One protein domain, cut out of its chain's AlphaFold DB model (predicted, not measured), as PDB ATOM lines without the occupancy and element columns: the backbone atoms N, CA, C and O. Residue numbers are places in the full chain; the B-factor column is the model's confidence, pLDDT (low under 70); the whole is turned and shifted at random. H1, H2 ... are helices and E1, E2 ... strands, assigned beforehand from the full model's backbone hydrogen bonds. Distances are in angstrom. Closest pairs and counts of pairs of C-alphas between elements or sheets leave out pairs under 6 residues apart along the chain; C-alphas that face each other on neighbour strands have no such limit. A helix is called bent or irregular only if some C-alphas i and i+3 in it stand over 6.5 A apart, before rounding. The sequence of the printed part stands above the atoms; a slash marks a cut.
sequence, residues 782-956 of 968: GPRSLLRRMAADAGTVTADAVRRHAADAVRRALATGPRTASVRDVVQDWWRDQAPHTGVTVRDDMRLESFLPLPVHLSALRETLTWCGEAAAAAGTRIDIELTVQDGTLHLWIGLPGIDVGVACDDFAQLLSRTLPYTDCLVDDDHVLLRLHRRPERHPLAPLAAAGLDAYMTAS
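This is residues 782 to 956 of the 968 residues of the protein "Ribonuclease 3" of Streptomyces sp. S4.7 (UniProt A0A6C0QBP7). A twisted five-stranded sheet has three helices, H3, H4 and H5, over one face, with H4 between the other two, while its other face is bare. H2 packs on H4 and H5 on the side away from the sheet's strands, H1 folds back on H2, and H6 lies off to one side, touching no helix. The printed part has 175 residues with six named helices and five named strands, in the order H1 H2 H3 E1 H4 E2 E3 H5 E4 E5 H6. The sheet is mixed, order E1 E2 E3 E5 E4, and the class is mixed, helices and strands. The whole is compact, with a radius of gyration of the C-alphas of 16.6 A and spans of 51 by 43 by 29 A.

Look first for the strands: E1 is residues 840 to 844, E2 879 to 886 (22.4 A), E3 889 to 895 (19.2 A), E4 919 to 923 and E5 927 to 932. Find C-alpha 855 at (303.363, 234.927, 343.387); from there H4 runs 30.7 A to residue 875. H1 is residues 786 to 792, beginning at (310.822, 215.655, 334.606), H2 798 to 815 (26.0 A), H3 823 to 834, H5 901 to 915 (20.3 A), and H6 943 to 954, ending at (310.815, 235.523, 333.079). H5 is irregular: C-alphas 904 and 907 are 7.7 A apart.

E1 and E2 are parallel, with N 843 and O 881 at 2.8 A. The hairpin E2 and E3 has N 882 and O 893 at 2.9 A, E3 and E5, antiparallel, have N 892 and O 930 at 2.8 A, and the hairpin E4 and E5 has N 922 and O 929 at 2.8 A. In two layers, helices on one face of a sheet, H4 lies over E3 and E5 at a height of 9.2 A, H3 over E1 and E2, and H5 over E4. E1, H4, E2 form a strand-helix-strand unit, parallel neighbour strands with a helix between, with a left-handed crossover; E3, H5, E4 form a split one, with E5 between its strands, right-handed. H2, H4 and H5 are an up and down bundle, each helix running against the one before; H2 touches H4 with residues 809 to 814 alone, closest C-alphas Ala 813 and Ser 859 at 4.7 A. H1 touches H2, closest C-alphas Ala 791 and Arg 804 at 4.8 A. In H1, H2, H3, H4 and H6 every O i to N i+4 pair is within hydrogen-bond range; in H5 9 of 11 are.

The C-alphas of Thr 796 and Pro 940, the two farthest apart, are 52.8 A apart. The printed part has no cut, and no link is long. Mean pLDDT of the printed part is 80.1; look for values under 70 at, among others, residues 845 to 850 and 935 to 940.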
ATOM      1  N   GLY A 782     309.720 221.523 328.904       74.75
ATOM      2  CA  GLY A 782     309.958 220.884 327.616       74.75
ATOM      3  C   GLY A 782     309.515 219.417 327.581       74.75
ATOM      4  O   GLY A 782     309.257 218.820 328.631       74.75
ATOM      5  N   PRO A 783     309.439 218.807 326.385       64.12
ATOM      6  CA  PRO A 783     308.988 217.423 326.198       64.12
ATOM      7  C   PRO A 783     309.753 216.408 327.058       64.12
ATOM      8  O   PRO A 783     309.181 215.422 327.512       64.12
ATOM      9  N   ARG A 784     311.038 216.683 327.314       65.69
ATOM     10  CA  ARG A 784     311.944 215.854 328.120       65.69
ATOM     11  C   ARG A 784     312.073 216.298 329.582       65.69
ATOM     12  O   ARG A 784     312.898 215.742 330.305       65.69
ATOM     13  N   SER A 785     311.308 217.294 330.026       72.06
ATOM     14  CA  SER A 785     311.310 217.725 331.428       72.06
ATOM     15  C   SER A 785     310.813 216.606 332.344       72.06
ATOM     16  O   SER A 785     309.972 215.789 331.958       72.06
ATOM     17  N   LEU A 786     311.306 216.589 333.585       75.62
ATOM     18  CA  LEU A 786     310.822 215.655 334.606       75.62
ATOM     19  C   LEU A 786     309.299 215.794 334.797       75.62
ATOM     20  O   LEU A 786     308.591 214.792 334.851       75.62
ATOM     21  N   LEU A 787     308.804 217.038 334.764       81.06
ATOM     22  CA  LEU A 787     307.385 217.385 334.813       81.06
ATOM     23  C   LEU A 787     306.557 216.678 333.734       81.06
ATOM     24  O   LEU A 787     305.498 216.135 334.037       81.06
ATOM     25  N   ARG A 788     307.015 216.683 332.473       77.00
ATOM     26  CA  ARG A 788     306.299 216.034 331.360       77.00
ATOM     27  C   ARG A 788     306.380 214.514 331.415       77.00
ATOM     28  O   ARG A 788     305.382 213.877 331.097       77.00
ATOM     29  N   ARG A 789     307.522 213.948 331.821       77.88
ATOM     30  CA  ARG A 789     307.682 212.491 331.956       77.88
ATOM     31  C   ARG A 789     306.733 211.927 333.010       77.88
ATOM     32  O   ARG A 789     305.900 211.100 332.672       77.88
ATOM     33  N   MET A 790     306.766 212.472 334.225       78.00
ATOM     34  CA  MET A 790     305.902 212.014 335.322       78.00
ATOM     35  C   MET A 790     304.412 212.278 335.058       78.00
ATOM     36  O   MET A 790     303.550 211.541 335.520       78.00
ATOM     37  N   ALA A 791     304.084 213.310 334.273       80.38
ATOM     38  CA  ALA A 791     302.715 213.557 333.820       80.38
ATOM     39  C   ALA A 791     302.186 212.498 332.836       80.38
ATOM     40  O   ALA A 791     300.974 212.312 332.740       80.38
ATOM     41  N   ALA A 792     303.073 211.866 332.063       72.56
ATOM     42  CA  ALA A 792     302.723 210.927 331.001       72.56
ATOM     43  C   ALA A 792     302.644 209.464 331.476       72.56
ATOM     44  O   ALA A 792     302.220 208.610 330.696       72.56
ATOM     45  N   ASP A 793     303.020 209.174 332.725       72.81
ATOM     46  CA  ASP A 793     303.013 207.822 333.288       72.81
ATOM     47  C   ASP A 793     301.584 207.252 333.331       72.81
ATOM     48  O   ASP A 793     300.763 207.599 334.178       72.81
ATOM     49  N   ALA A 794     301.259 206.370 332.384       55.47
ATOM     50  CA  ALA A 794     299.920 205.799 332.202       55.47
ATOM     51  C   ALA A 794     299.671 204.514 333.019       55.47
ATOM     52  O   ALA A 794     298.675 203.823 332.793       55.47
ATOM     53  N   GLY A 795     300.583 204.156 333.925       55.25
ATOM     54  CA  GLY A 795     300.578 202.854 334.585       55.25
ATOM     55  C   GLY A 795     299.437 202.647 335.583       55.25
ATOM     56  O   GLY A 795     298.885 203.582 336.169       55.25
ATOM     57  N   THR A 796     299.078 201.374 335.758       52.91
ATOM     58  CA  THR A 796     298.056 200.870 336.692       52.91
ATOM     59  C   THR A 796     298.604 200.613 338.102       52.91
ATOM     60  O   THR A 796     297.859 200.169 338.974       52.91
ATOM     61  N   VAL A 797     299.896 200.876 338.332       67.56
ATOM     62  CA  VAL A 797     300.588 200.696 339.617       67.56
ATOM     63  C   VAL A 797     300.465 201.972 340.453       67.56
ATOM     64  O   VAL A 797     300.572 203.079 339.931       67.56
ATOM     65  N   THR A 798     300.271 201.834 341.767       71.25
ATOM     66  CA  THR A 798     300.044 202.947 342.709       71.25
ATOM     67  C   THR A 798     301.118 204.043 342.628       71.25
ATOM     68  O   THR A 798     300.788 205.224 342.699       71.25
ATOM     69  N   ALA A 799     302.384 203.673 342.404       69.50
ATOM     70  CA  ALA A 799     303.497 204.615 342.255       69.50
ATOM     71  C   ALA A 799     303.321 205.573 341.058       69.50
ATOM     72  O   ALA A 799     303.612 206.763 341.163       69.50
ATOM     73  N   ASP A 800     302.773 205.091 339.941       72.38
ATOM     74  CA  ASP A 800     302.580 205.899 338.729       72.38
ATOM     75  C   ASP A 800     301.432 206.910 338.894       72.38
ATOM     76  O   ASP A 800     301.424 207.979 338.281       72.38
ATOM     77  N   ALA A 801     300.452 206.608 339.754       77.00
ATOM     78  CA  ALA A 801     299.419 207.568 340.140       77.00
ATOM     79  C   ALA A 801     299.994 208.689 341.024       77.00
ATOM     80  O   ALA A 801     299.718 209.861 340.771       77.00
ATOM     81  N   VAL A 802     300.841 208.349 342.003       79.69
ATOM     82  CA  VAL A 802     301.510 209.329 342.881       79.69
ATOM     83  C   VAL A 802     302.370 210.297 342.061       79.69
ATOM     84  O   VAL A 802     302.233 211.512 342.213       79.69
ATOM     85  N   ARG A 803     303.169 209.787 341.114       81.00
ATOM     86  CA  ARG A 803     303.971 210.621 340.198       81.00
ATOM     87  C   ARG A 803     303.132 211.601 339.385       81.00
ATOM     88  O   ARG A 803     303.485 212.780 339.280       81.00
ATOM     89  N   ARG A 804     302.000 211.147 338.840       83.25
ATOM     90  CA  ARG A 804     301.067 212.014 338.105       83.25
ATOM     91  C   ARG A 804     300.458 213.094 338.990       83.25
ATOM     92  O   ARG A 804     300.438 214.256 338.584       83.25
ATOM     93  N   HIS A 805     300.010 212.739 340.194       86.12
ATOM     94  CA  HIS A 805     299.457 213.703 341.144       86.12
ATOM     95  C   HIS A 805     300.492 214.757 341.549       86.12
ATOM     96  O   HIS A 805     300.165 215.946 341.570       86.12
ATOM     97  N   ALA A 806     301.747 214.356 341.776       87.94
ATOM     98  CA  ALA A 806     302.844 215.281 342.054       87.94
ATOM     99  C   ALA A 806     303.057 216.241 340.873       87.94
ATOM    100  O   ALA A 806     303.123 217.461 341.045       87.94
ATOM    101  N   ALA A 807     303.077 215.707 339.646       87.38
ATOM    102  CA  ALA A 807     303.205 216.508 338.435       87.38
ATOM    103  C   ALA A 807     302.038 217.487 338.226       87.38
ATOM    104  O   ALA A 807     302.249 218.588 337.711       87.38
ATOM    105  N   ASP A 808     300.816 217.112 338.608       88.44
ATOM    106  CA  ASP A 808     299.643 217.987 338.558       88.44
ATOM    107  C   ASP A 808     299.710 219.096 339.617       88.44
ATOM    108  O   ASP A 808     299.425 220.252 339.296       88.44
ATOM    109  N   ALA A 809     300.134 218.780 340.847       89.38
ATOM    110  CA  ALA A 809     300.301 219.751 341.928       89.38
ATOM    111  C   ALA A 809     301.311 220.844 341.562       89.38
ATOM    112  O   ALA A 809     301.011 222.036 341.625       89.38
ATOM    113  N   VAL A 810     302.477 220.459 341.044       89.12
ATOM    114  CA  VAL A 810     303.477 221.438 340.599       89.12
ATOM    115  C   VAL A 810     303.013 222.206 339.355       89.12
ATOM    116  O   VAL A 810     303.294 223.400 339.232       89.12
ATOM    117  N   ARG A 811     302.248 221.584 338.442       87.25
ATOM    118  CA  ARG A 811     301.613 222.305 337.320       87.25
ATOM    119  C   ARG A 811     300.649 223.383 337.812       87.25
ATOM    120  O   ARG A 811     300.652 224.475 337.243       87.25
ATOM    121  N   ARG A 812     299.860 223.111 338.857       87.06
ATOM    122  CA  ARG A 812     299.003 224.121 339.498       87.06
ATOM    123  C   ARG A 812     299.836 225.223 340.137       87.06
ATOM    124  O   ARG A 812     299.577 226.386 339.836       87.06
ATOM    125  N   ALA A 813     300.876 224.866 340.899       86.31
ATOM    126  CA  ALA A 813     301.789 225.833 341.511       86.31
ATOM    127  C   ALA A 813     302.390 226.805 340.479       86.31
ATOM    128  O   ALA A 813     302.537 227.998 340.737       86.31
ATOM    129  N   LEU A 814     302.707 226.298 339.287       80.19
ATOM    130  CA  LEU A 814     303.286 227.057 338.183       80.19
ATOM    131  C   LEU A 814     302.272 227.945 337.439       80.19
ATOM    132  O   LEU A 814     302.668 228.934 336.821       80.19
ATOM    133  N   ALA A 815     300.987 227.578 337.440       76.81
ATOM    134  CA  ALA A 815     299.944 228.227 336.644       76.81
ATOM    135  C   ALA A 815     299.276 229.424 337.342       76.81
ATOM    136  O   ALA A 815     298.728 230.300 336.665       76.81
ATOM    137  N   THR A 816     299.288 229.490 338.676       65.50
ATOM    138  CA  THR A 816     298.646 230.573 339.433       65.50
ATOM    139  C   THR A 816     299.446 231.884 339.357       65.50
ATOM    140  O   THR A 816     300.433 232.084 340.058       65.50
ATOM    141  N   GLY A 817     298.995 232.805 338.493       54.69
ATOM    142  CA  GLY A 817     299.418 234.217 338.452       54.69
ATOM    143  C   GLY A 817     298.949 235.037 339.674       54.69
ATOM    144  O   GLY A 817     298.305 234.480 340.566       54.69
ATOM    145  N   PRO A 818     299.270 236.348 339.755       50.75
ATOM    146  CA  PRO A 818     299.342 237.093 341.013       50.75
ATOM    147  C   PRO A 818     298.011 237.121 341.768       50.75
ATOM    148  O   PRO A 818     297.084 237.842 341.407       50.75
ATOM    149  N   ARG A 819     297.954 236.356 342.862       58.53
ATOM    150  CA  ARG A 819     297.003 236.561 343.955       58.53
ATOM    151  C   ARG A 819     297.647 237.497 344.970       58.53
ATOM    152  O   ARG A 819     298.810 237.323 345.320       58.53
ATOM    153  N   THR A 820     296.890 238.474 345.449       57.28
ATOM    154  CA  THR A 820     297.302 239.496 346.427       57.28
ATOM    155  C   THR A 820     297.388 238.954 347.863       57.28
ATOM    156  O   THR A 820     297.068 239.672 348.804       57.28
ATOM    157  N   ALA A 821     297.758 237.682 348.036       70.31
ATOM    158  CA  ALA A 821     297.796 237.008 349.333       70.31
ATOM    159  C   ALA A 821     299.184 237.134 349.977       70.31
ATOM    160  O   ALA A 821     300.203 237.114 349.289       70.31
ATOM    161  N   SER A 822     299.245 237.249 351.299       83.75
ATOM    162  CA  SER A 822     300.484 237.107 352.067       83.75
ATOM    163  C   SER A 822     300.775 235.633 352.379       83.75
ATOM    164  O   SER A 822     299.905 234.772 352.248       83.75
ATOM    165  N   VAL A 823     301.997 235.326 352.838       85.19
ATOM    166  CA  VAL A 823     302.347 233.992 353.375       85.19
ATOM    167  C   VAL A 823     301.352 233.575 354.458       85.19
ATOM    168  O   VAL A 823     300.864 232.447 354.460       85.19
ATOM    169  N   ARG A 824     301.008 234.513 355.348       83.19
ATOM    170  CA  ARG A 824     300.073 234.282 356.447       83.19
ATOM    171  C   ARG A 824     298.669 233.957 355.945       83.19
ATOM    172  O   ARG A 824     298.065 233.042 356.487       83.19
ATOM    173  N   ASP A 825     298.181 234.646 354.914       85.06
ATOM    174  CA  ASP A 825     296.853 234.372 354.347       85.06
ATOM    175  C   ASP A 825     296.781 232.948 353.779       85.06
ATOM    176  O   ASP A 825     295.851 232.210 354.082       85.06
ATOM    177  N   VAL A 826     297.813 232.518 353.040       87.62
ATOM    178  CA  VAL A 826     297.880 231.156 352.478       87.62
ATOM    179  C   VAL A 826     297.870 230.090 353.576       87.62
ATOM    180  O   VAL A 826     297.131 229.111 353.469       87.62
ATOM    181  N   VAL A 827     298.672 230.274 354.630       86.19
ATOM    182  CA  VAL A 827     298.740 229.327 355.756       86.19
ATOM    183  C   VAL A 827     297.422 229.300 356.529       86.19
ATOM    184  O   VAL A 827     296.961 228.224 356.897       86.19
ATOM    185  N   GLN A 828     296.802 230.459 356.774       84.75
ATOM    186  CA  GLN A 828     295.538 230.546 357.507       84.75
ATOM    187  C   GLN A 828     294.375 229.918 356.743       84.75
ATOM    188  O   GLN A 828     293.580 229.204 357.353       84.75
ATOM    189  N   ASP A 829     294.275 230.168 355.438       87.19
ATOM    190  CA  ASP A 829     293.234 229.576 354.600       87.19
ATOM    191  C   ASP A 829     293.393 228.052 354.544       87.19
ATOM    192  O   ASP A 829     292.445 227.327 354.836       87.19
ATOM    193  N   TRP A 830     294.612 227.559 354.292       90.00
ATOM    194  CA  TRP A 830     294.893 226.121 354.321       90.00
ATOM    195  C   TRP A 830     294.600 225.498 355.694       90.00
ATOM    196  O   TRP A 830     293.994 224.435 355.770       90.00
ATOM    197  N   TRP A 831     294.977 226.166 356.788       88.38
ATOM    198  CA  TRP A 831     294.719 225.667 358.139       88.38
ATOM    199  C   TRP A 831     293.219 225.536 358.421       88.38
ATOM    200  O   TRP A 831     292.800 224.527 358.986       88.38
ATOM    201  N   ARG A 832     292.400 226.519 358.014       86.75
ATOM    202  CA  ARG A 832     290.936 226.457 358.186       86.75
ATOM    203  C   ARG A 832     290.324 225.274 357.442       86.75
ATOM    204  O   ARG A 832     289.411 224.652 357.980       86.75
ATOM    205  N   ASP A 833     290.835 224.977 356.252       86.50
ATOM    206  CA  ASP A 833     290.357 223.868 355.428       86.50
ATOM    207  C   ASP A 833     290.837 222.506 355.967       86.50
ATOM    208  O   ASP A 833     290.068 221.547 355.985       86.50
ATOM    209  N   GLN A 834     292.080 222.409 356.455       87.81
ATOM    210  CA  GLN A 834     292.697 221.139 356.860       87.81
ATOM    211  C   GLN A 834     292.394 220.726 358.311       87.81
ATOM    212  O   GLN A 834     292.219 219.537 358.595       87.81
ATOM    213  N   ALA A 835     292.324 221.681 359.247       83.75
ATOM    214  CA  ALA A 835     292.180 221.408 360.683       83.75
ATOM    215  C   ALA A 835     290.950 220.558 361.081       83.75
ATOM    216  O   ALA A 835     291.057 219.799 362.046       83.75
ATOM    217  N   PRO A 836     289.794 220.614 360.383       86.62
ATOM    218  CA  PRO A 836     288.665 219.725 360.674       86.62
ATOM    219  C   PRO A 836     288.932 218.244 360.367       86.62
ATOM    220  O   PRO A 836     288.251 217.377 360.916       86.62
ATOM    221  N   HIS A 837     289.883 217.949 359.479       81.00
ATOM    222  CA  HIS A 837     290.131 216.608 358.942       81.00
ATOM    223  C   HIS A 837     291.403 215.956 359.497       81.00
ATOM    224  O   HIS A 837     291.550 214.736 359.441       81.00
ATOM    225  N   THR A 838     292.333 216.751 360.021       85.25
ATOM    226  CA  THR A 838     293.661 216.306 360.461       85.25
ATOM    227  C   THR A 838     294.088 217.143 361.660       85.25
ATOM    228  O   THR A 838     293.828 218.343 361.698       85.25
ATOM    229  N   GLY A 839     294.759 216.550 362.650       86.00
ATOM    230  CA  GLY A 839     295.350 217.347 363.728       86.00
ATOM    231  C   GLY A 839     296.447 218.257 363.168       86.00
ATOM    232  O   GLY A 839     297.372 217.752 362.544       86.00
ATOM    233  N   VAL A 840     296.365 219.572 363.385       87.62
ATOM    234  CA  VAL A 840     297.371 220.535 362.899       87.62
ATOM    235  C   VAL A 840     297.954 221.329 364.062       87.62
ATOM    236  O   VAL A 840     297.203 221.907 364.853       87.62
ATOM    237  N   THR A 841     299.282 221.426 364.137       85.56
ATOM    238  CA  THR A 841     299.964 222.418 364.980       85.56
ATOM    239  C   THR A 841     300.744 223.398 364.106       85.56
ATOM    240  O   THR A 841     301.363 222.998 363.127       85.56
ATOM    241  N   VAL A 842     300.683 224.697 364.419       83.25
ATOM    242  CA  VAL A 842     301.417 225.740 363.680       83.25
ATOM    243  C   VAL A 842     302.193 226.602 364.668       83.25
ATOM    244  O   VAL A 842     301.615 227.149 365.610       83.25
ATOM    245  N   ARG A 843     303.499 226.736 364.442       82.50
ATOM    246  CA  ARG A 843     304.396 227.676 365.117       82.50
ATOM    247  C   ARG A 843     304.877 228.708 364.106       82.50
ATOM    248  O   ARG A 843     305.527 228.371 363.126       82.50
ATOM    249  N   ASP A 844     304.539 229.964 364.354       77.19
ATOM    250  CA  ASP A 844     304.947 231.100 363.529       77.19
ATOM    251  C   ASP A 844     305.921 231.961 364.348       77.19
ATOM    252  O   ASP A 844     305.489 232.688 365.243       77.19
ATOM    253  N   ASP A 845     307.226 231.834 364.080       69.25
ATOM    254  CA  ASP A 845     308.283 232.680 364.667       69.25
ATOM    255  C   ASP A 845     308.814 233.684 363.628       69.25
ATOM    256  O   ASP A 845     309.971 234.113 363.674       69.25
ATOM    257  N   MET A 846     307.979 234.082 362.655       65.25
ATOM    258  CA  MET A 846     308.289 235.213 361.784       65.25
ATOM    259  C   MET A 846     308.354 236.495 362.634       65.25
ATOM    260  O   MET A 846     307.349 237.162 362.894       65.25
ATOM    261  N   ARG A 847     309.561 236.848 363.092       54.47
ATOM    262  CA  ARG A 847     309.867 238.171 363.660       54.47
ATOM    263  C   ARG A 847     309.612 239.237 362.587       54.47
ATOM    264  O   ARG A 847     309.589 238.912 361.411       54.47
ATOM    265  N   LEU A 848     309.422 240.500 362.985       51.06
ATOM    266  CA  LEU A 848     309.015 241.669 362.165       51.06
ATOM    267  C   LEU A 848     309.822 241.960 360.864       51.06
ATOM    268  O   LEU A 848     309.611 242.999 360.240       51.06
ATOM    269  N   GLU A 849     310.728 241.084 360.434       52.72
ATOM    270  CA  GLU A 849     311.373 241.092 359.123       52.72
ATOM    271  C   GLU A 849     310.377 240.664 358.029       52.72
ATOM    272  O   GLU A 849     309.874 239.541 357.993       52.72
ATOM    273  N   SER A 850     310.057 241.580 357.115       67.12
ATOM    274  CA  SER A 850     309.091 241.352 356.043       67.12
ATOM    275  C   SER A 850     309.701 240.542 354.891       67.12
ATOM    276  O   SER A 850     310.251 241.097 353.940       67.12
ATOM    277  N   PHE A 851     309.562 239.211 354.925       77.44
ATOM    278  CA  PHE A 851     309.718 238.405 353.708       77.44
ATOM    279  C   PHE A 851     308.671 238.846 352.675       77.44
ATOM    280  O   PHE A 851     307.470 238.819 352.946       77.44
ATOM    281  N   LEU A 852     309.120 239.260 351.487       79.94
ATOM    282  CA  LEU A 852     308.252 239.663 350.379       79.94
ATOM    283  C   LEU A 852     308.128 238.501 349.379       79.94
ATOM    284  O   LEU A 852     309.020 238.326 348.543       79.94
ATOM    285  N   PRO A 853     307.054 237.691 349.449       80.06
ATOM    286  CA  PRO A 853     306.906 236.517 348.600       80.06
ATOM    287  C   PRO A 853     306.643 236.902 347.140       80.06
ATOM    288  O   PRO A 853     305.907 237.843 346.838       80.06
ATOM    289  N   LEU A 854     307.188 236.117 346.212       79.50
ATOM    290  CA  LEU A 854     306.768 236.143 344.813       79.50
ATOM    291  C   LEU A 854     305.432 235.387 344.661       79.50
ATOM    292  O   LEU A 854     305.180 234.450 345.423       79.50
ATOM    293  N   PRO A 855     304.597 235.685 343.645       79.19
ATOM    294  CA  PRO A 855     303.363 234.927 343.387       79.19
ATOM    295  C   PRO A 855     303.570 233.407 343.289       79.19
ATOM    296  O   PRO A 855     302.743 232.610 343.735       79.19
ATOM    297  N   VAL A 856     304.717 233.015 342.735       79.19
ATOM    298  CA  VAL A 856     305.125 231.618 342.599       79.19
ATOM    299  C   VAL A 856     305.468 230.969 343.946       79.19
ATOM    300  O   VAL A 856     305.125 229.810 344.150       79.19
ATOM    301  N   HIS A 857     306.025 231.720 344.908       86.50
ATOM    302  CA  HIS A 857     306.289 231.232 346.270       86.50
ATOM    303  C   HIS A 857     304.992 230.924 347.011       86.50
ATOM    304  O   HIS A 857     304.885 229.896 347.666       86.50
ATOM    305  N   LEU A 858     303.985 231.790 346.879       87.62
ATOM    306  CA  LEU A 858     302.675 231.581 347.505       87.62
ATOM    307  C   LEU A 858     301.985 230.327 346.960       87.62
ATOM    308  O   LEU A 858     301.358 229.579 347.706       87.62
ATOM    309  N   SER A 859     302.125 230.089 345.657       87.19
ATOM    310  CA  SER A 859     301.572 228.904 345.002       87.19
ATOM    311  C   SER A 859     302.325 227.632 345.404       87.19
ATOM    312  O   SER A 859     301.690 226.629 345.718       87.19
ATOM    313  N   ALA A 860     303.661 227.686 345.468       89.44
ATOM    314  CA  ALA A 860     304.494 226.587 345.955       89.44
ATOM    315  C   ALA A 860     304.180 226.238 347.419       89.44
ATOM    316  O   ALA A 860     303.984 225.068 347.741       89.44
ATOM    317  N   LEU A 861     304.054 227.251 348.281       91.88
ATOM    318  CA  LEU A 861     303.643 227.112 349.677       91.88
ATOM    319  C   LEU A 861     302.295 226.397 349.792       91.88
ATOM    320  O   LEU A 861     302.183 225.402 350.503       91.88
ATOM    321  N   ARG A 862     301.283 226.869 349.055       91.56
ATOM    322  CA  ARG A 862     299.937 226.291 349.085       91.56
ATOM    323  C   ARG A 862     299.923 224.824 348.663       91.56
ATOM    324  O   ARG A 862     299.327 224.005 349.357       91.56
ATOM    325  N   GLU A 863     300.543 224.489 347.533       93.25
ATOM    326  CA  GLU A 863     300.539 223.109 347.026       93.25
ATOM    327  C   GLU A 863     301.370 222.180 347.921       93.25
ATOM    328  O   GLU A 863     300.960 221.049 348.139       93.25
ATOM    329  N   THR A 864     302.465 222.663 348.522       93.94
ATOM    330  CA  THR A 864     303.257 221.875 349.488       93.94
ATOM    331  C   THR A 864     302.448 221.553 350.744       93.94
ATOM    332  O   THR A 864     302.390 220.397 351.159       93.94
ATOM    333  N   LEU A 865     301.775 222.555 351.322       92.88
ATOM    334  CA  LEU A 865     300.893 222.365 352.476       92.88
ATOM    335  C   LEU A 865     299.734 221.413 352.155       92.88
ATOM    336  O   LEU A 865     299.415 220.535 352.953       92.88
ATOM    337  N   THR A 866     299.132 221.556 350.972       92.62
ATOM    338  CA  THR A 866     298.031 220.690 350.517       92.62
ATOM    339  C   THR A 866     298.505 219.245 350.362       92.62
ATOM    340  O   THR A 866     297.897 218.351 350.941       92.62
ATOM    341  N   TRP A 867     299.633 219.021 349.677       93.88
ATOM    342  CA  TRP A 867     300.224 217.693 349.486       93.88
ATOM    343  C   TRP A 867     300.506 216.988 350.817       93.88
ATOM    344  O   TRP A 867     300.089 215.851 351.036       93.88
ATOM    345  N   CYS A 868     301.178 217.685 351.738       93.12
ATOM    346  CA  CYS A 868     301.515 217.134 353.050       93.12
ATOM    347  C   CYS A 868     300.263 216.900 353.912       93.12
ATOM    348  O   CYS A 868     300.180 215.902 354.623       93.12
ATOM    349  N   GLY A 869     299.273 217.795 353.833       90.94
ATOM    350  CA  GLY A 869     297.997 217.659 354.535       90.94
ATOM    351  C   GLY A 869     297.189 216.449 354.064       90.94
ATOM    352  O   GLY A 869     296.691 215.688 354.891       90.94
ATOM    353  N   GLU A 870     297.102 216.222 352.753       90.25
ATOM    354  CA  GLU A 870     296.433 215.051 352.175       90.25
ATOM    355  C   GLU A 870     297.129 213.743 352.578       90.25
ATOM    356  O   GLU A 870     296.455 212.786 352.966       90.25
ATOM    357  N   ALA A 871     298.467 213.712 352.568       88.94
ATOM    358  CA  ALA A 871     299.240 212.564 353.040       88.94
ATOM    359  C   ALA A 871     298.983 212.272 354.531       88.94
ATOM    360  O   ALA A 871     298.715 211.128 354.906       88.94
ATOM    361  N   ALA A 872     298.992 213.309 355.377       89.88
ATOM    362  CA  ALA A 872     298.685 213.189 356.802       89.88
ATOM    363  C   ALA A 872     297.255 212.691 357.056       89.88
ATOM    364  O   ALA A 872     297.050 211.791 357.874       89.88
ATOM    365  N   ALA A 873     296.276 213.229 356.323       88.81
ATOM    366  CA  ALA A 873     294.880 212.811 356.405       88.81
ATOM    367  C   ALA A 873     294.699 211.342 355.995       88.81
ATOM    368  O   ALA A 873     294.021 210.590 356.695       88.81
ATOM    369  N   ALA A 874     295.338 210.916 354.901       87.00
ATOM    370  CA  ALA A 874     295.283 209.536 354.424       87.00
ATOM    371  C   ALA A 874     295.905 208.543 355.423       87.00
ATOM    372  O   ALA A 874     295.395 207.435 355.587       87.00
ATOM    373  N   ALA A 875     296.971 208.949 356.117       86.88
ATOM    374  CA  ALA A 875     297.617 208.154 357.160       86.88
ATOM    375  C   ALA A 875     296.927 208.256 358.538       86.88
ATOM    376  O   ALA A 875     297.293 207.529 359.460       86.88
ATOM    377  N   GLY A 876     295.949 209.154 358.703       89.62
ATOM    378  CA  GLY A 876     295.282 209.399 359.985       89.62
ATOM    379  C   GLY A 876     296.207 209.971 361.067       89.62
ATOM    380  O   GLY A 876     295.968 209.749 362.254       89.62
ATOM    381  N   THR A 877     297.271 210.677 360.675       90.94
ATOM    382  CA  THR A 877     298.239 211.297 361.594       90.94
ATOM    383  C   THR A 877     298.028 212.810 361.684       90.94
ATOM    384  O   THR A 877     297.112 213.363 361.082       90.94
ATOM    385  N   ARG A 878     298.845 213.495 362.483       91.06
ATOM    386  CA  ARG A 878     298.855 214.960 362.582       91.06
ATOM    387  C   ARG A 878     299.922 215.569 361.671       91.06
ATOM    388  O   ARG A 878     300.822 214.870 361.223       91.06
ATOM    389  N   ILE A 879     299.854 216.877 361.461       92.31
ATOM    390  CA  ILE A 879     300.864 217.660 360.744       92.31
ATOM    391  C   ILE A 879     301.347 218.810 361.633       92.31
ATOM    392  O   ILE A 879     300.544 219.548 362.211       92.31
ATOM    393  N   ASP A 880     302.665 218.932 361.771       90.69
ATOM    394  CA  ASP A 880     303.316 219.923 362.626       90.69
ATOM    395  C   ASP A 880     304.066 220.928 361.740       90.69
ATOM    396  O   ASP A 880     304.925 220.537 360.960       90.69
ATOM    397  N   ILE A 881     303.734 222.217 361.818       89.81
ATOM    398  CA  ILE A 881     304.278 223.248 360.925       89.81
ATOM    399  C   ILE A 881     305.045 224.300 361.713       89.81
ATOM    400  O   ILE A 881     304.529 224.853 362.684       89.81
ATOM    401  N   GLU A 882     306.239 224.644 361.240       88.50
ATOM    402  CA  GLU A 882     307.053 225.733 361.773       88.50
ATOM    403  C   GLU A 882     307.509 226.680 360.655       88.50
ATOM    404  O   GLU A 882     308.048 226.243 359.638       88.50
ATOM    405  N   LEU A 883     307.280 227.985 360.840       87.81
ATOM    406  CA  LEU A 883     307.707 229.042 359.921       87.81
ATOM    407  C   LEU A 883     308.773 229.916 360.575       87.81
ATOM    408  O   LEU A 883     308.536 230.503 361.633       87.81
ATOM    409  N   THR A 884     309.916 230.057 359.905       86.12
ATOM    410  CA  THR A 884     311.003 230.950 360.324       86.12
ATOM    411  C   THR A 884     311.578 231.706 359.129       86.12
ATOM    412  O   THR A 884     311.631 231.190 358.015       86.12
ATOM    413  N   VAL A 885     312.010 232.950 359.339       84.12
ATOM    414  CA  VAL A 885     312.772 233.710 358.336       84.12
ATOM    415  C   VAL A 885     314.220 233.771 358.801       84.12
ATOM    416  O   VAL A 885     314.489 234.155 359.937       84.12
ATOM    417  N   GLN A 886     315.141 233.351 357.936       78.31
ATOM    418  CA  GLN A 886     316.584 233.362 358.185       78.31
ATOM    419  C   GLN A 886     317.281 233.897 356.938       78.31
ATOM    420  O   GLN A 886     317.009 233.419 355.837       78.31
ATOM    421  N   ASP A 887     318.119 234.923 357.102       74.00
ATOM    422  CA  ASP A 887     318.870 235.571 356.016       74.00
ATOM    423  C   ASP A 887     317.991 236.003 354.822       74.00
ATOM    424  O   ASP A 887     318.385 235.970 353.659       74.00
ATOM    425  N   GLY A 888     316.749 236.412 355.108       75.38
ATOM    426  CA  GLY A 888     315.764 236.802 354.098       75.38
ATOM    427  C   GLY A 888     315.072 235.640 353.376       75.38
ATOM    428  O   GLY A 888     314.173 235.898 352.580       75.38
ATOM    429  N   THR A 889     315.419 234.387 353.666       81.38
ATOM    430  CA  THR A 889     314.749 233.187 353.146       81.38
ATOM    431  C   THR A 889     313.695 232.693 354.131       81.38
ATOM    432  O   THR A 889     313.966 232.502 355.321       81.38
ATOM    433  N   LEU A 890     312.480 232.455 353.633       87.00
ATOM    434  CA  LEU A 890     311.426 231.821 354.419       87.00
ATOM    435  C   LEU A 890     311.654 230.309 354.442       87.00
ATOM    436  O   LEU A 890     311.645 229.661 353.397       87.00
ATOM    437  N   HIS A 891     311.810 229.763 355.639       86.81
ATOM    438  CA  HIS A 891     311.912 228.341 355.915       86.81
ATOM    439  C   HIS A 891     310.589 227.857 356.508       86.81
ATOM    440  O   HIS A 891     310.127 228.366 357.529       86.81
ATOM    441  N   LEU A 892     309.988 226.870 355.855       90.44
ATOM    442  CA  LEU A 892     308.794 226.171 356.304       90.44
ATOM    443  C   LEU A 892     309.162 224.714 356.562       90.44
ATOM    444  O   LEU A 892     309.460 223.971 355.629       90.44
ATOM    445  N   TRP A 893     309.115 224.321 357.824       91.94
ATOM    446  CA  TRP A 893     309.314 222.948 358.256       91.94
ATOM    447  C   TRP A 893     307.954 222.286 358.484       91.94
ATOM    448  O   TRP A 893     307.100 222.858 359.163       91.94
ATOM    449  N   ILE A 894     307.743 221.111 357.893       93.06
ATOM    450  CA  ILE A 894     306.493 220.351 357.961       93.06
ATOM    451  C   ILE A 894     306.802 218.938 358.461       93.06
ATOM    452  O   ILE A 894     307.249 218.090 357.693       93.06
ATOM    453  N   GLY A 895     306.551 218.682 359.739       92.06
ATOM    454  CA  GLY A 895     306.675 217.367 360.356       92.06
ATOM    455  C   GLY A 895     305.465 216.482 360.067       92.06
ATOM    456  O   GLY A 895     304.317 216.912 360.229       92.06
ATOM    457  N   LEU A 896     305.731 215.233 359.682       91.50
ATOM    458  CA  LEU A 896     304.730 214.224 359.328       91.50
ATOM    459  C   LEU A 896     304.960 212.930 360.135       91.50
ATOM    460  O   LEU A 896     305.496 211.950 359.616       91.50
ATOM    461  N   PRO A 897     304.561 212.891 361.420       88.69
ATOM    462  CA  PRO A 897     304.872 211.774 362.301       88.69
ATOM    463  C   PRO A 897     304.261 210.461 361.805       88.69
ATOM    464  O   PRO A 897     303.045 210.365 361.616       88.69
ATOM    465  N   GLY A 898     305.095 209.431 361.668       83.38
ATOM    466  CA  GLY A 898     304.655 208.083 361.294       83.38
ATOM    467  C   GLY A 898     304.412 207.871 359.796       83.38
ATOM    468  O   GLY A 898     303.876 206.828 359.430       83.38
ATOM    469  N   ILE A 899     304.803 208.823 358.944       88.31
ATOM    470  CA  ILE A 899     304.823 208.671 357.484       88.31
ATOM    471  C   ILE A 899     306.271 208.473 357.035       88.31
ATOM    472  O   ILE A 899     307.159 209.175 357.509       88.31
ATOM    473  N   ASP A 900     306.503 207.544 356.108       87.00
ATOM    474  CA  ASP A 900     307.760 207.480 355.356       87.00
ATOM    475  C   ASP A 900     307.770 208.631 354.337       87.00
ATOM    476  O   ASP A 900     307.165 208.547 353.260       87.00
ATOM    477  N   VAL A 901     308.359 209.758 354.738       85.94
ATOM    478  CA  VAL A 901     308.293 211.009 353.971       85.94
ATOM    479  C   VAL A 901     309.089 210.900 352.672       85.94
ATOM    480  O   VAL A 901     308.642 211.435 351.658       85.94
ATOM    481  N   GLY A 902     310.190 210.140 352.655       82.38
ATOM    482  CA  GLY A 902     310.958 209.863 351.438       82.38
ATOM    483  C   GLY A 902     310.077 209.233 350.362       82.38
ATOM    484  O   GLY A 902     309.937 209.764 349.262       82.38
ATOM    485  N   VAL A 903     309.363 208.157 350.708       81.31
ATOM    486  CA  VAL A 903     308.459 207.482 349.762       81.31
ATOM    487  C   VAL A 903     307.272 208.366 349.349       81.31
ATOM    488  O   VAL A 903     306.838 208.313 348.197       81.31
ATOM    489  N   ALA A 904     306.726 209.173 350.263       83.38
ATOM    490  CA  ALA A 904     305.516 209.960 350.011       83.38
ATOM    491  C   ALA A 904     305.763 211.303 349.293       83.38
ATOM    492  O   ALA A 904     304.867 211.814 348.608       83.38
ATOM    493  N   CYS A 905     306.941 211.905 349.468       86.19
ATOM    494  CA  CYS A 905     307.190 213.297 349.099       86.19
ATOM    495  C   CYS A 905     308.398 213.512 348.178       86.19
ATOM    496  O   CYS A 905     308.442 214.583 347.572       86.19
ATOM    497  N   ASP A 906     309.319 212.556 347.998       84.44
ATOM    498  CA  ASP A 906     310.539 212.765 347.190       84.44
ATOM    499  C   ASP A 906     310.235 213.223 345.763       84.44
ATOM    500  O   ASP A 906     310.773 214.228 345.288       84.44
ATOM    501  N   ASP A 907     309.334 212.510 345.088       84.38
ATOM    502  CA  ASP A 907     308.949 212.807 343.710       84.38
ATOM    503  C   ASP A 907     308.345 214.219 343.600       84.38
ATOM    504  O   ASP A 907     308.687 214.972 342.688       84.38
ATOM    505  N   PHE A 908     307.503 214.623 344.557       89.69
ATOM    506  CA  PHE A 908     306.928 215.970 344.614       89.69
ATOM    507  C   PHE A 908     307.991 217.038 344.899       89.69
ATOM    508  O   PHE A 908     308.085 218.023 344.163       89.69
ATOM    509  N   ALA A 909     308.817 216.834 345.924       85.12
ATOM    510  CA  ALA A 909     309.836 217.776 346.370       85.12
ATOM    511  C   ALA A 909     310.902 218.018 345.290       85.12
ATOM    512  O   ALA A 909     311.270 219.166 344.996       85.12
ATOM    513  N   GLN A 910     311.338 216.946 344.621       81.19
ATOM    514  CA  GLN A 910     312.262 217.022 343.495       81.19
ATOM    515  C   GLN A 910     311.652 217.809 342.330       81.19
ATOM    516  O   GLN A 910     312.329 218.640 341.715       81.19
ATOM    517  N   LEU A 911     310.377 217.569 342.019       83.75
ATOM    518  CA  LEU A 911     309.694 218.237 340.920       83.75
ATOM    519  C   LEU A 911     309.469 219.725 341.195       83.75
ATOM    520  O   LEU A 911     309.667 220.549 340.298       83.75
ATOM    521  N   LEU A 912     309.083 220.065 342.428       85.06
ATOM    522  CA  LEU A 912     308.863 221.433 342.890       85.06
ATOM    523  C   LEU A 912     310.157 222.245 342.756       85.06
ATOM    524  O   LEU A 912     310.171 223.263 342.061       85.06
ATOM    525  N   SER A 913     311.257 221.720 343.310       81.00
ATOM    526  CA  SER A 913     312.580 222.362 343.296       81.00
ATOM    527  C   SER A 913     313.130 222.576 341.883       81.00
ATOM    528  O   SER A 913     313.791 223.570 341.601       81.00
ATOM    529  N   ARG A 914     312.863 221.648 340.954       74.56
ATOM    530  CA  ARG A 914     313.356 221.748 339.566       74.56
ATOM    531  C   ARG A 914     312.519 222.674 338.690       74.56
ATOM    532  O   ARG A 914     313.005 223.164 337.671       74.56
ATOM    533  N   THR A 915     311.256 222.887 339.046       80.44
ATOM    534  CA  THR A 915     310.283 223.554 338.173       80.44
ATOM    535  C   THR A 915     310.061 225.014 338.558       80.44
ATOM    536  O   THR A 915     309.878 225.856 337.674       80.44
ATOM    537  N   LEU A 916     310.066 225.330 339.854       80.25
ATOM    538  CA  LEU A 916     309.731 226.660 340.363       80.25
ATOM    539  C   LEU A 916     311.010 227.447 340.698       80.25
ATOM    540  O   LEU A 916     311.934 226.895 341.289       80.25
ATOM    541  N   PRO A 917     311.106 228.732 340.314       76.50
ATOM    542  CA  PRO A 917     312.265 229.553 340.644       76.50
ATOM    543  C   PRO A 917     312.329 229.880 342.145       76.50
ATOM    544  O   PRO A 917     311.285 230.052 342.777       76.50
ATOM    545  N   TYR A 918     313.548 230.014 342.689       76.44
ATOM    546  CA  TYR A 918     313.830 230.414 344.084       76.44
ATOM    547  C   TYR A 918     313.113 229.560 345.146       76.44
ATOM    548  O   TYR A 918     312.809 230.029 346.242       76.44
ATOM    549  N   THR A 919     312.826 228.303 344.810       80.94
ATOM    550  CA  THR A 919     312.081 227.365 345.649       80.94
ATOM    551  C   THR A 919     312.906 226.097 345.810       80.94
ATOM    552  O   THR A 919     313.184 225.437 344.815       80.94
ATOM    553  N   ASP A 920     313.245 225.735 347.044       81.56
ATOM    554  CA  ASP A 920     313.789 224.414 347.361       81.56
ATOM    555  C   ASP A 920     312.809 223.654 348.237       81.56
ATOM    556  O   ASP A 920     312.310 224.188 349.223       81.56
ATOM    557  N   CYS A 921     312.580 222.391 347.919       83.94
ATOM    558  CA  CYS A 921     311.820 221.470 348.743       83.94
ATOM    559  C   CYS A 921     312.682 220.239 348.990       83.94
ATOM    560  O   CYS A 921     313.106 219.563 348.051       83.94
ATOM    561  N   LEU A 922     312.996 220.012 350.258       82.75
ATOM    562  CA  LEU A 922     313.857 218.943 350.734       82.75
ATOM    563  C   LEU A 922     313.030 217.994 351.593       82.75
ATOM    564  O   LEU A 922     312.103 218.423 352.280       82.75
ATOM    565  N   VAL A 923     313.383 216.719 351.539       80.19
ATOM    566  CA  VAL A 923     312.753 215.650 352.309       80.19
ATOM    567  C   VAL A 923     313.821 215.021 353.193       80.19
ATOM    568  O   VAL A 923     314.952 214.824 352.747       80.19
ATOM    569  N   ASP A 924     313.457 214.763 354.442       80.50
ATOM    570  CA  ASP A 924     314.255 214.045 355.435       80.50
ATOM    571  C   ASP A 924     313.379 212.953 356.080       80.50
ATOM    572  O   ASP A 924     312.198 212.832 355.739       80.50
ATOM    573  N   ASP A 925     313.929 212.173 357.013       75.19
ATOM    574  CA  ASP A 925     313.293 210.966 357.569       75.19
ATOM    575  C   ASP A 925     311.855 211.189 358.098       75.19
ATOM    576  O   ASP A 925     311.015 210.294 357.996       75.19
ATOM    577  N   ASP A 926     311.548 212.365 358.659       82.00
ATOM    578  CA  ASP A 926     310.256 212.664 359.301       82.00
ATOM    579  C   ASP A 926     309.617 214.008 358.906       82.00
ATOM    580  O   ASP A 926     308.573 214.388 359.459       82.00
ATOM    581  N   HIS A 927     310.204 214.740 357.954       88.06
ATOM    582  CA  HIS A 927     309.726 216.074 357.603       88.06
ATOM    583  C   HIS A 927     310.025 216.512 356.168       88.06
ATOM    584  O   HIS A 927     310.942 216.034 355.502       88.06
ATOM    585  N   VAL A 928     309.251 217.501 355.719       90.38
ATOM    586  CA  VAL A 928     309.485 218.259 354.488       90.38
ATOM    587  C   VAL A 928     309.943 219.667 354.855       90.38
ATOM    588  O   VAL A 928     309.293 220.357 355.641       90.38
ATOM    589  N   LEU A 929     311.047 220.121 354.264       89.62
ATOM    590  CA  LEU A 929     311.555 221.483 354.398       89.62
ATOM    591  C   LEU A 929     311.378 222.238 353.077       89.62
ATOM    592  O   LEU A 929     312.057 221.955 352.092       89.62
ATOM    593  N   LEU A 930     310.502 223.240 353.071       90.81
ATOM    594  CA  LEU A 930     310.337 224.173 351.958       90.81
ATOM    595  C   LEU A 930     311.082 225.480 352.263       90.81
ATOM    596  O   LEU A 930     310.794 226.153 353.251       90.81
ATOM    597  N   ARG A 931     312.014 225.866 351.393       88.19
ATOM    598  CA  ARG A 931     312.734 227.142 351.448       88.19
ATOM    599  C   ARG A 931     312.311 228.017 350.279       88.19
ATOM    600  O   ARG A 931     312.414 227.612 349.122       88.19
ATOM    601  N   LEU A 932     311.838 229.218 350.590       87.44
ATOM    602  CA  LEU A 932     311.457 230.231 349.612       87.44
ATOM    603  C   LEU A 932     312.463 231.370 349.711       87.44
ATOM    604  O   LEU A 932     312.440 232.162 350.657       87.44
ATOM    605  N   HIS A 933     313.375 231.418 348.749       80.00
ATOM    606  CA  HIS A 933     314.510 232.329 348.786       80.00
ATOM    607  C   HIS A 933     314.090 233.748 348.441       80.00
ATOM    608  O   HIS A 933     313.224 233.977 347.589       80.00
ATOM    609  N   ARG A 934     314.716 234.738 349.083       74.00
ATOM    610  CA  ARG A 934     314.530 236.129 348.666       74.00
ATOM    611  C   ARG A 934     315.055 236.303 347.247       74.00
ATOM    612  O   ARG A 934     316.046 235.701 346.844       74.00
ATOM    613  N   ARG A 935     314.443 237.221 346.502       67.25
ATOM    614  CA  ARG A 935     315.078 237.741 345.294       67.25
ATOM    615  C   ARG A 935     316.425 238.379 345.686       67.25
ATOM    616  O   ARG A 935     316.398 239.243 346.566       67.25
ATOM    617  N   PRO A 936     317.550 238.033 345.037       61.56
ATOM    618  CA  PRO A 936     318.826 238.680 345.322       61.56
ATOM    619  C   PRO A 936     318.695 240.200 345.142       61.56
ATOM    620  O   PRO A 936     318.086 240.672 344.171       61.56
ATOM    621  N   GLU A 937     319.193 240.971 346.114       58.19
ATOM    622  CA  GLU A 937     319.146 242.433 346.059       58.19
ATOM    623  C   GLU A 937     319.949 242.923 344.847       58.19
ATOM    624  O   GLU A 937     321.068 242.479 344.589       58.19
ATOM    625  N   ARG A 938     319.348 243.816 344.051       50.62
ATOM    626  CA  ARG A 938     319.949 244.353 342.825       50.62
ATOM    627  C   ARG A 938     321.075 245.338 343.164       50.62
ATOM    628  O   ARG A 938     320.907 246.546 343.017       50.62
ATOM    629  N   HIS A 939     322.237 244.830 343.555       56.12
ATOM    630  CA  HIS A 939     323.488 245.499 343.203       56.12
ATOM    631  C   HIS A 939     323.621 245.510 341.668       56.12
ATOM    632  O   HIS A 939     322.990 244.678 341.008       56.12
ATOM    633  N   PRO A 940     324.353 246.457 341.053       64.88
ATOM    634  CA  PRO A 940     324.558 246.439 339.609       64.88
ATOM    635  C   PRO A 940     325.268 245.137 339.213       64.88
ATOM    636  O   PRO A 940     326.477 245.002 339.374       64.88
ATOM    637  N   LEU A 941     324.484 244.166 338.743       72.12
ATOM    638  CA  LEU A 941     324.972 242.871 338.291       72.12
ATOM    639  C   LEU A 941     325.768 243.047 337.002       72.12
ATOM    640  O   LEU A 941     325.405 243.853 336.138       72.12
ATOM    641  N   ALA A 942     326.802 242.225 336.834       74.75
ATOM    642  CA  ALA A 942     327.456 242.087 335.545       74.75
ATOM    643  C   ALA A 942     326.431 241.674 334.463       74.75
ATOM    644  O   ALA A 942     325.465 240.964 334.767       74.75
ATOM    645  N   PRO A 943     326.623 242.063 333.188       76.00
ATOM    646  CA  PRO A 943     325.646 241.792 332.131       76.00
ATOM    647  C   PRO A 943     325.266 240.303 332.001       76.00
ATOM    648  O   PRO A 943     324.094 239.976 331.811       76.00
ATOM    649  N   LEU A 944     326.234 239.397 332.180       77.88
ATOM    650  CA  LEU A 944     326.041 237.943 332.175       77.88
ATOM    651  C   LEU A 944     325.106 237.466 333.304       77.88
ATOM    652  O   LEU A 944     324.130 236.761 333.035       77.88
ATOM    653  N   ALA A 945     325.367 237.904 334.539       80.56
ATOM    654  CA  ALA A 945     324.536 237.622 335.709       80.56
ATOM    655  C   ALA A 945     323.112 238.156 335.522       80.56
ATOM    656  O   ALA A 945     322.139 237.444 335.779       80.56
ATOM    657  N   ALA A 946     322.985 239.384 335.012       80.69
ATOM    658  CA  ALA A 946     321.693 239.992 334.720       80.69
ATOM    659  C   ALA A 946     320.902 239.167 333.691       80.69
ATOM    660  O   ALA A 946     319.729 238.882 333.909       80.69
ATOM    661  N   ALA A 947     321.544 238.722 332.605       82.19
ATOM    662  CA  ALA A 947     320.910 237.917 331.562       82.19
ATOM    663  C   ALA A 947     320.385 236.569 332.079       82.19
ATOM    664  O   ALA A 947     319.253 236.193 331.773       82.19
ATOM    665  N   GLY A 948     321.202 235.853 332.859       84.31
ATOM    666  CA  GLY A 948     320.834 234.556 333.429       84.31
ATOM    667  C   GLY A 948     319.701 234.670 334.445       84.31
ATOM    668  O   GLY A 948     318.707 233.950 334.340       84.31
ATOM    669  N   LEU A 949     319.795 235.625 335.378       82.00
ATOM    670  CA  LEU A 949     318.751 235.834 336.383       82.00
ATOM    671  C   LEU A 949     317.449 236.365 335.773       82.00
ATOM    672  O   LEU A 949     316.372 235.919 336.169       82.00
ATOM    673  N   ASP A 950     317.508 237.264 334.786       78.75
ATOM    674  CA  ASP A 950     316.311 237.730 334.077       78.75
ATOM    675  C   ASP A 950     315.610 236.582 333.337       78.75
ATOM    676  O   ASP A 950     314.383 236.460 333.420       78.75
ATOM    677  N   ALA A 951     316.357 235.699 332.669       80.81
ATOM    678  CA  ALA A 951     315.801 234.508 332.028       80.81
ATOM    679  C   ALA A 951     315.187 233.537 333.052       80.81
ATOM    680  O   ALA A 951     314.058 233.074 332.871       80.81
ATOM    681  N   TYR A 952     315.882 233.292 334.166       78.12
ATOM    682  CA  TYR A 952     315.407 232.445 335.262       78.12
ATOM    683  C   TYR A 952     314.085 232.939 335.867       78.12
ATOM    684  O   TYR A 952     313.215 232.125 336.201       78.12
ATOM    685  N   MET A 953     313.908 234.266 335.942       70.94
ATOM    686  CA  MET A 953     312.683 234.925 336.409       70.94
ATOM    687  C   MET A 953     311.552 234.907 335.368       70.94
ATOM    688  O   MET A 953     310.410 234.576 335.693       70.94
ATOM    689  N   THR A 954     311.839 235.279 334.118       66.31
ATOM    690  CA  THR A 954     310.815 235.523 333.079       66.31
ATOM    691  C   THR A 954     310.276 234.258 332.417       66.31
ATOM    692  O   THR A 954     309.129 234.267 331.959       66.31
ATOM    693  N   ALA A 955     311.025 233.150 332.441       57.62
ATOM    694  CA  ALA A 955     310.555 231.827 332.011       57.62
ATOM    695  C   ALA A 955     309.243 231.404 332.716       57.62
ATOM    696  O   ALA A 955     308.436 230.638 332.185       57.62
ATOM    697  N   SER A 956     308.952 231.968 333.897       50.06
ATOM    698  CA  SER A 956     307.709 231.701 334.621       50.06
ATOM    699  C   SER A 956     306.491 232.504 334.126       50.06
ATOM    700  O   SER A 956     305.370 232.078 334.396       50.06
TER     701      SER A 956